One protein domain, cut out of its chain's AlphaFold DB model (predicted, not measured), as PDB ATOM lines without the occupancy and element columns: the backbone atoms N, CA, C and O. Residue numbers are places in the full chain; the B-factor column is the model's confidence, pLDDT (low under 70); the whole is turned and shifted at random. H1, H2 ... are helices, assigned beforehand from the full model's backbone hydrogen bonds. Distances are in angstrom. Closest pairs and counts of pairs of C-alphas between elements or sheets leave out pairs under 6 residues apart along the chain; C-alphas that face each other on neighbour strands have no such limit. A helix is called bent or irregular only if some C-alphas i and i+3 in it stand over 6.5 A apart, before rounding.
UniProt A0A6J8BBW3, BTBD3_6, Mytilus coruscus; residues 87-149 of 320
ATOM      1  N   GLU A  87       6.724  22.126 -25.961       81.94
ATOM      2  CA  GLU A  87       6.740  22.964 -27.153       81.94
ATOM      3  C   GLU A  87       5.457  22.760 -27.965       81.94
ATOM      4  O   GLU A  87       4.778  23.724 -28.328       81.94
ATOM      5  N   TRP A  88       5.059  21.500 -28.168       84.62
ATOM      6  CA  TRP A  88       3.815  21.180 -28.858       84.62
ATOM      7  C   TRP A  88       2.589  21.737 -28.122       84.62
ATOM      8  O   TRP A  88       1.753  22.403 -28.734       84.62
ATOM      9  N   ALA A  89       2.474  21.510 -26.810       87.50
ATOM     10  CA  ALA A  89       1.322  21.954 -26.031       87.50
ATOM     11  C   ALA A  89       1.233  23.486 -25.945       87.50
ATOM     12  O   ALA A  89       0.130  24.036 -26.007       87.50
ATOM     13  N   GLY A  90       2.377  24.167 -25.854       87.62
ATOM     14  CA  GLY A  90       2.482  25.622 -25.915       87.62
ATOM     15  C   GLY A  90       1.950  26.166 -27.240       87.62
ATOM     16  O   GLY A  90       1.032  26.988 -27.237       87.62
ATOM     17  N   HIS A  91       2.418  25.625 -28.367       84.31
ATOM     18  CA  HIS A  91       1.923  26.015 -29.691       84.31
ATOM     19  C   HIS A  91       0.431  25.725 -29.892       84.31
ATOM     20  O   HIS A  91      -0.280  26.538 -30.489       84.31
ATOM     21  N   GLN A  92      -0.083  24.608 -29.367       86.06
ATOM     22  CA  GLN A  92      -1.524  24.339 -29.412       86.06
ATOM     23  C   GLN A  92      -2.314  25.396 -28.633       86.06
ATOM     24  O   GLN A  92      -3.328  25.887 -29.133       86.06
ATOM     25  N   CYS A  93      -1.833  25.811 -27.458       90.50
ATOM     26  CA  CYS A  93      -2.466  26.883 -26.690       90.50
ATOM     27  C   CYS A  93      -2.472  28.209 -27.467       90.50
ATOM     28  O   CYS A  93      -3.517  28.856 -27.552       90.50
ATOM     29  N   GLU A  94      -1.349  28.584 -28.083       87.25
ATOM     30  CA  GLU A  94      -1.237  29.793 -28.912       87.25
ATOM     31  C   GLU A  94      -2.201  29.774 -30.104       87.25
ATOM     32  O   GLU A  94      -2.902  30.760 -30.350       87.25
ATOM     33  N   SER A  95      -2.289  28.641 -30.810       83.19
ATOM     34  CA  SER A  95      -3.175  28.475 -31.971       83.19
ATOM     35  C   SER A  95      -4.654  28.682 -31.620       83.19
ATOM     36  O   SER A  95      -5.429  29.222 -32.412       83.19
ATOM     37  N   GLU A  96      -5.031  28.344 -30.386       87.62
ATOM     38  CA  GLU A  96      -6.374  28.523 -29.839       87.62
ATOM     39  C   GLU A  96      -6.566  29.850 -29.096       87.62
ATOM     40  O   GLU A  96      -7.635  30.097 -28.532       87.62
ATOM     41  N   ARG A  97      -5.549  30.722 -29.092       90.38
ATOM     42  CA  ARG A  97      -5.537  32.004 -28.367       90.38
ATOM     43  C   ARG A  97      -5.719  31.847 -26.849       90.38
ATOM     44  O   ARG A  97      -6.272  32.732 -26.195       90.38
ATOM     45  N   LYS A  98      -5.249  30.732 -26.287       91.69
ATOM     46  CA  LYS A  98      -5.127  30.503 -24.841       91.69
ATOM     47  C   LYS A  98      -3.720  30.878 -24.366       91.69
ATOM     48  O   LYS A  98      -2.757  30.839 -25.124       91.69
ATOM     49  N   THR A  99      -3.585  31.212 -23.085       91.56
ATOM     50  CA  THR A  99      -2.267  31.369 -22.456       91.56
ATOM     51  C   THR A  99      -1.587  30.006 -22.323       91.56
ATOM     52  O   THR A  99      -2.233  29.033 -21.932       91.56
ATOM     53  N   ALA A 100      -0.286  29.923 -22.602       88.44
ATOM     54  CA  ALA A 100       0.508  28.707 -22.410       88.44
ATOM     55  C   ALA A 100       0.828  28.478 -20.914       88.44
ATOM     56  O   ALA A 100       1.977  28.514 -20.485       88.44
ATOM     57  N   SER A 101      -0.209  28.312 -20.090       89.69
ATOM     58  CA  SER A 101      -0.075  27.932 -18.682       89.69
ATOM     59  C   SER A 101       0.090  26.417 -18.547       89.69
ATOM     60  O   SER A 101      -0.392  25.664 -19.394       89.69
ATOM     61  N   GLY A 102       0.704  25.948 -17.455       86.44
ATOM     62  CA  GLY A 102       0.842  24.509 -17.185       86.44
ATOM     63  C   GLY A 102      -0.494  23.755 -17.201       86.44
ATOM     64  O   GLY A 102      -0.564  22.629 -17.678       86.44
ATOM     65  N   GLU A 103      -1.587  24.393 -16.773       88.94
ATOM     66  CA  GLU A 103      -2.934  23.816 -16.841       88.94
ATOM     67  C   GLU A 103      -3.446  23.650 -18.276       88.94
ATOM     68  O   GLU A 103      -3.872  22.553 -18.637       88.94
ATOM     69  N   ASN A 104      -3.354  24.696 -19.101       90.00
ATOM     70  CA  ASN A 104      -3.791  24.638 -20.498       90.00
ATOM     71  C   ASN A 104      -2.916  23.672 -21.309       90.00
ATOM     72  O   ASN A 104      -3.423  22.878 -22.102       90.00
ATOM     73  N   MET A 105      -1.604  23.686 -21.068       89.50
ATOM     74  CA  MET A 105      -0.675  22.770 -21.722       89.50
ATOM     75  C   MET A 105      -0.920  21.320 -21.292       89.50
ATOM     76  O   MET A 105      -0.916  20.431 -22.137       89.50
ATOM     77  N   ARG A 106      -1.222  21.066 -20.011       89.94
ATOM     78  CA  ARG A 106      -1.615  19.736 -19.519       89.94
ATOM     79  C   ARG A 106      -2.917  19.255 -20.153       89.94
ATOM     80  O   ARG A 106      -3.001  18.088 -20.530       89.94
ATOM     81  N   GLU A 107      -3.916  20.132 -20.269       90.12
ATOM     82  CA  GLU A 107      -5.189  19.835 -20.941       90.12
ATOM     83  C   GLU A 107      -4.947  19.414 -22.396       90.12
ATOM     84  O   GLU A 107      -5.489  18.406 -22.850       90.12
ATOM     85  N   ARG A 108      -4.089  20.152 -23.112       89.69
ATOM     86  CA  ARG A 108      -3.775  19.881 -24.519       89.69
ATOM     87  C   ARG A 108      -2.922  18.637 -24.703       89.69
ATOM     88  O   ARG A 108      -3.237  17.820 -25.563       89.69
ATOM     89  N   ALA A 109      -1.878  18.475 -23.896       86.38
ATOM     90  CA  ALA A 109      -1.011  17.304 -23.933       86.38
ATOM     91  C   ALA A 109      -1.793  16.025 -23.604       86.38
ATOM     92  O   ALA A 109      -1.605  15.005 -24.262       86.38
ATOM     93  N   GLY A 110      -2.705  16.074 -22.628       87.12
ATOM     94  CA  GLY A 110      -3.645  14.994 -22.347       87.12
ATOM     95  C   GLY A 110      -2.954  13.635 -22.205       87.12
ATOM     96  O   GLY A 110      -2.123  13.430 -21.318       87.12
ATOM     97  N   SER A 111      -3.295  12.695 -23.092       81.38
ATOM     98  CA  SER A 111      -2.724  11.347 -23.082       81.38
ATOM     99  C   SER A 111      -1.250  11.281 -23.504       81.38
ATOM    100  O   SER A 111      -0.567  10.328 -23.127       81.38
ATOM    101  N   LEU A 112      -0.738  12.294 -24.217       79.25
ATOM    102  CA  LEU A 112       0.669  12.377 -24.626       79.25
ATOM    103  C   LEU A 112       1.609  12.440 -23.419       79.25
ATOM    104  O   LEU A 112       2.713  11.912 -23.485       79.25
ATOM    105  N   LEU A 113       1.156  12.997 -22.289       80.94
ATOM    106  CA  LEU A 113       1.942  13.029 -21.050       80.94
ATOM    107  C   LEU A 113       2.283  11.625 -20.548       80.94
ATOM    108  O   LEU A 113       3.364  11.407 -20.020       80.94
ATOM    109  N   TYR A 114       1.402  10.644 -20.742       78.75
ATOM    110  CA  TYR A 114       1.702   9.269 -20.345       78.75
ATOM    111  C   TYR A 114       2.692   8.590 -21.294       78.75
ATOM    112  O   TYR A 114       3.186   7.509 -20.971       78.75
ATOM    113  N   LEU A 115       2.966   9.204 -22.456       72.69
ATOM    114  CA  LEU A 115       3.983   8.754 -23.400       72.69
ATOM    115  C   LEU A 115       5.404   9.168 -23.012       72.69
ATOM    116  O   LEU A 115       6.348   8.517 -23.449       72.69
ATOM    117  N   VAL A 116       5.541  10.176 -22.151       75.38
ATOM    118  CA  VAL A 116       6.828  10.620 -21.610       75.38
ATOM    119  C   VAL A 116       7.259   9.692 -20.473       75.38
ATOM    120  O   VAL A 116       6.492   9.417 -19.546       75.38
ATOM    121  N   ASN A 117       8.512   9.237 -20.508       74.31
ATOM    122  CA  ASN A 117       9.082   8.342 -19.497       74.31
ATOM    123  C   ASN A 117       9.536   9.106 -18.239       74.31
ATOM    124  O   ASN A 117      10.701   9.047 -17.849       74.31
ATOM    125  N   PHE A 118       8.616   9.814 -17.576       76.25
ATOM    126  CA  PHE A 118       8.898  10.607 -16.371       76.25
ATOM    127  C   PHE A 118       9.704   9.870 -15.275       76.25
ATOM    128  O   PHE A 118      10.602  10.489 -14.708       76.25
ATOM    129  N   PRO A 119       9.469   8.572 -14.978       72.94
ATOM    130  CA  PRO A 119      10.266   7.831 -13.990       72.94
ATOM    131  C   PRO A 119      11.746   7.634 -14.355       72.94
ATOM    132  O   PRO A 119      12.540   7.320 -13.475       72.94
ATOM    133  N   LEU A 120      12.113   7.774 -15.633       66.69
ATOM    134  CA  LEU A 120      13.491   7.615 -16.124       66.69
ATOM    135  C   LEU A 120      14.246   8.949 -16.209       66.69
ATOM    136  O   LEU A 120      15.459   8.964 -16.404       66.69
ATOM    137  N   VAL A 121      13.545  10.073 -16.047       68.06
ATOM    138  CA  VAL A 121      14.150  11.407 -16.016       68.06
ATOM    139  C   VAL A 121      14.970  11.563 -14.736       68.06
ATOM    140  O   VAL A 121      14.534  11.149 -13.668       68.06
ATOM    141  N   ASN A 122      16.156  12.170 -14.800       68.44
ATOM    142  CA  ASN A 122      17.013  12.284 -13.615       68.44
ATOM    143  C   ASN A 122      16.332  13.067 -12.462       68.44
ATOM    144  O   ASN A 122      15.415  13.872 -12.669       68.44
ATOM    145  N   LYS A 123      16.772  12.814 -11.219       72.62
ATOM    146  CA  LYS A 123      16.123  13.348 -10.003       72.62
ATOM    147  C   LYS A 123      16.155  14.875  -9.923       72.62
ATOM    148  O   LYS A 123      15.192  15.471  -9.455       72.62
ATOM    149  N   GLU A 124      17.252  15.483 -10.362       71.44
ATOM    150  CA  GLU A 124      17.466  16.931 -10.304       71.44
ATOM    151  C   GLU A 124      16.541  17.662 -11.281       71.44
ATOM    152  O   GLU A 124      15.798  18.555 -10.890       71.44
ATOM    153  N   TYR A 125      16.484  17.193 -12.524       68.50
ATOM    154  CA  TYR A 125      15.560  17.682 -13.539       68.50
ATOM    155  C   TYR A 125      14.098  17.452 -13.121       68.50
ATOM    156  O   TYR A 125      13.251  18.324 -13.296       68.50
ATOM    157  N   SER A 126      13.788  16.307 -12.497       68.31
ATOM    158  CA  SER A 126      12.444  16.046 -11.957       68.31
ATOM    159  C   SER A 126      12.029  17.048 -10.877       68.31
ATOM    160  O   SER A 126      10.866  17.443 -10.822       68.31
ATOM    161  N   ALA A 127      12.959  17.459 -10.016       70.06
ATOM    162  CA  ALA A 127      12.680  18.422  -8.957       70.06
ATOM    163  C   ALA A 127      12.568  19.860  -9.485       70.06
ATOM    164  O   ALA A 127      11.709  20.592  -9.008       70.06
ATOM    165  N   ASN A 128      13.400  20.243 -10.457       72.69
ATOM    166  CA  ASN A 128      13.503  21.631 -10.913       72.69
ATOM    167  C   ASN A 128      12.543  21.961 -12.066       72.69
ATOM    168  O   ASN A 128      11.900  23.000 -12.051       72.69
ATOM    169  N   GLU A 129      12.412  21.074 -13.055       71.75
ATOM    170  CA  GLU A 129      11.674  21.378 -14.288       71.75
ATOM    171  C   GLU A 129      10.246  20.824 -14.243       71.75
ATOM    172  O   GLU A 129       9.281  21.496 -14.603       71.75
ATOM    173  N   ILE A 130      10.072  19.590 -13.753       76.44
ATOM    174  CA  ILE A 130       8.756  18.934 -13.741       76.44
ATOM    175  C   ILE A 130       7.861  19.496 -12.635       76.44
ATOM    176  O   ILE A 130       6.672  19.716 -12.880       76.44
ATOM    177  N   ALA A 131       8.399  19.734 -11.435       77.25
ATOM    178  CA  ALA A 131       7.601  20.198 -10.301       77.25
ATOM    179  C   ALA A 131       6.993  21.591 -10.544       77.25
ATOM    180  O   ALA A 131       5.816  21.804 -10.247       77.25
ATOM    181  N   ASP A 132       7.761  22.486 -11.169       76.44
ATOM    182  CA  ASP A 132       7.364  23.878 -11.403       76.44
ATOM    183  C   ASP A 132       6.639  24.083 -12.747       76.44
ATOM    184  O   ASP A 132       5.987  25.107 -12.958       76.44
ATOM    185  N   SER A 133       6.659  23.081 -13.636       77.00
ATOM    186  CA  SER A 133       5.997  23.127 -14.951       77.00
ATOM    187  C   SER A 133       4.485  23.367 -14.911       77.00
ATOM    188  O   SER A 133       3.888  23.843 -15.879       77.00
ATOM    189  N   GLY A 134       3.828  22.922 -13.838       79.81
ATOM    190  CA  GLY A 134       2.376  22.783 -13.784       79.81
ATOM    191  C   GLY A 134       1.796  21.751 -14.765       79.81
ATOM    192  O   GLY A 134       0.578  21.683 -14.891       79.81
ATOM    193  N   LEU A 135       2.601  20.933 -15.454       80.00
ATOM    194  CA  LEU A 135       2.113  19.905 -16.389       80.00
ATOM    195  C   LEU A 135       1.635  18.633 -15.702       80.00
ATOM    196  O   LEU A 135       0.775  17.920 -16.221       80.00
ATOM    197  N   LEU A 136       2.190  18.336 -14.534       86.69
ATOM    198  CA  LEU A 136       1.759  17.227 -13.704       86.69
ATOM    199  C   LEU A 136       1.001  17.763 -12.494       86.69
ATOM    200  O   LEU A 136       1.295  18.830 -11.963       86.69
ATOM    201  N   THR A 137      -0.007  17.013 -12.056       86.19
ATOM    202  CA  THR A 137      -0.646  17.280 -10.767       86.19
ATOM    203  C   THR A 137       0.326  16.933  -9.640       86.19
ATOM    204  O   THR A 137       1.203  16.086  -9.819       86.19
ATOM    205  N   LEU A 138       0.146  17.529  -8.459       85.62
ATOM    206  CA  LEU A 138       0.976  17.222  -7.285       85.62
ATOM    207  C   LEU A 138       1.029  15.717  -6.989       85.62
ATOM    208  O   LEU A 138       2.093  15.179  -6.712       85.62
ATOM    209  N   GLU A 139      -0.100  15.022  -7.126       88.31
ATOM    210  CA  GLU A 139      -0.182  13.565  -6.980       88.31
ATOM    211  C   GLU A 139       0.759  12.821  -7.946       88.31
ATOM    212  O   GLU A 139       1.515  11.936  -7.539       88.31
ATOM    213  N   LYS A 140       0.775  13.229  -9.219       86.50
ATOM    214  CA  LYS A 140       1.635  12.645 -10.252       86.50
ATOM    215  C   LYS A 140       3.109  12.977 -10.027       86.50
ATOM    216  O   LYS A 140       3.945  12.092 -10.187       86.50
ATOM    217  N   ILE A 141       3.426  14.204  -9.605       86.06
ATOM    218  CA  ILE A 141       4.792  14.622  -9.241       86.06
ATOM    219  C   ILE A 141       5.316  13.755  -8.094       86.06
ATOM    220  O   ILE A 141       6.409  13.200  -8.181       86.06
ATOM    221  N   VAL A 142       4.513  13.579  -7.042       85.25
ATOM    222  CA  VAL A 142       4.863  12.742  -5.887       85.25
ATOM    223  C   VAL A 142       5.092  11.286  -6.305       85.25
ATOM    224  O   VAL A 142       6.044  10.660  -5.840       85.25
ATOM    225  N   SER A 143       4.278  10.749  -7.217       85.38
ATOM    226  CA  SER A 143       4.472   9.392  -7.747       85.38
ATOM    227  C   SER A 143       5.779   9.244  -8.543       85.38
ATOM    228  O   SER A 143       6.529   8.288  -8.329       85.38
ATOM    229  N   VAL A 144       6.109  10.212  -9.409       83.31
ATOM    230  CA  VAL A 144       7.404  10.250 -10.117       83.31
ATOM    231  C   VAL A 144       8.553  10.321  -9.112       83.31
ATOM    232  O   VAL A 144       9.478   9.512  -9.181       83.31
ATOM    233  N   PHE A 145       8.459  11.196  -8.111       82.69
ATOM    234  CA  PHE A 145       9.476  11.319  -7.071       82.69
ATOM    235  C   PHE A 145       9.683  10.012  -6.298       82.69
ATOM    236  O   PHE A 145      10.816   9.573  -6.135       82.69
ATOM    237  N   TYR A 146       8.620   9.332  -5.863       81.62
ATOM    238  CA  TYR A 146       8.754   8.054  -5.159       81.62
ATOM    239  C   TYR A 146       9.322   6.930  -6.029       81.62
ATOM    240  O   TYR A 146       9.998   6.036  -5.507       81.62
ATOM    241  N   SER A 147       9.099   6.981  -7.343       79.06
ATOM    242  CA  SER A 147       9.662   5.999  -8.266       79.06
ATOM    243  C   SER A 147      11.197   6.025  -8.293       79.06
ATOM    244  O   SER A 147      11.815   4.962  -8.344       79.06
ATOM    245  N   HIS A 148      11.804   7.202  -8.077       74.75
ATOM    246  CA  HIS A 148      13.256   7.401  -7.912       74.75
ATOM    247  C   HIS A 148      13.853   6.753  -6.658       74.75
ATOM    248  O   HIS A 148      15.078   6.701  -6.497       74.75
ATOM    249  N   TYR A 149      12.997   6.276  -5.755       78.69
ATOM    250  CA  TYR A 149      13.355   5.540  -4.543       78.69
ATOM    251  C   TYR A 149      12.825   4.099  -4.569       78.69
ATOM    252  O   TYR A 149      12.716   3.462  -3.523       78.69
TER     253      TYR A 149
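What this domain is: This is residues 87 to 149 of the 320 residues of the protein "BTBD3_6" of Mytilus coruscus (UniProt A0A6J8BBW3). Two small helical hairpins stand one after the other along a rod, H1 with H2 towards one end and H3 with H4 towards the other, and no helix of one hairpin touches a helix of the other. The second hairpin is the looser of the two, its helices meeting over few residues, and residues 116 to 122 run from the first hairpin to the second. The printed part has 63 residues with four named helices, H1, H2, H3 and H4 in that order, and no named strand; the class is all helix. It is compact, with a radius of gyration of the C-alphas of 12.2 A, and the C-alphas span 40 by 20 by 18 A along their three main axes.

How they stand to each other: H1, residues 87 to 95, touches H2, residues 102 to 115, and the two form a helical hairpin. H2 touches H1 with residues 104 to 109 alone; the closest C-alphas of the two helices are those of Ala 89 and Met 105, 4.8 A apart. Their lines stand at a steep tilt of 44 degrees, and they run opposite ways. H3, residues 123 to 130, is apart from both H1 and H2. H4, residues 138 to 147, touches H3 with 4 pairs of C-alphas within 8 A, and these two form the other helical hairpin. Their closest C-alphas are those of Ile 130 and Ile 141, 7.4 A apart, and they run opposite ways at a shallow tilt of 18 degrees. H4 is apart from H1 and from H2. In H1 and H4 every O i to N i+4 pair is within hydrogen-bond range; in H2 it is 5 of 10, with 7 of 11 O i to N i+3 pairs, and in H3 it is 3 of 4.

Where its parts are: H1 begins at C-alpha 87, at (6.740, 22.964, -27.153), and measures 12.3 A from first to last C-alpha. H2, the longest helix with 14 residues, runs 17.2 A from C-alpha 102 at (0.842, 24.509, -17.185) to C-alpha 115. It is irregular: C-alphas 108 and 111 are 8.7 A apart. H3 measures 10.0 A; it is neither bent nor irregular, but only just, with C-alphas 127 and 130 at 6.2 A. H4 measures 14.2 A and ends at C-alpha 147, at (9.662, 5.999, -8.266).

The domain as a whole: The two C-alphas farthest apart are those of Arg 97 and Tyr 149, 40.3 A. The printed part has no cut, and its three links, of 6, 7 and 7 residues, are short. The mean pLDDT of the printed part is 81.6, and residues 120 to 122 and 125 to 126 of the model are under 70.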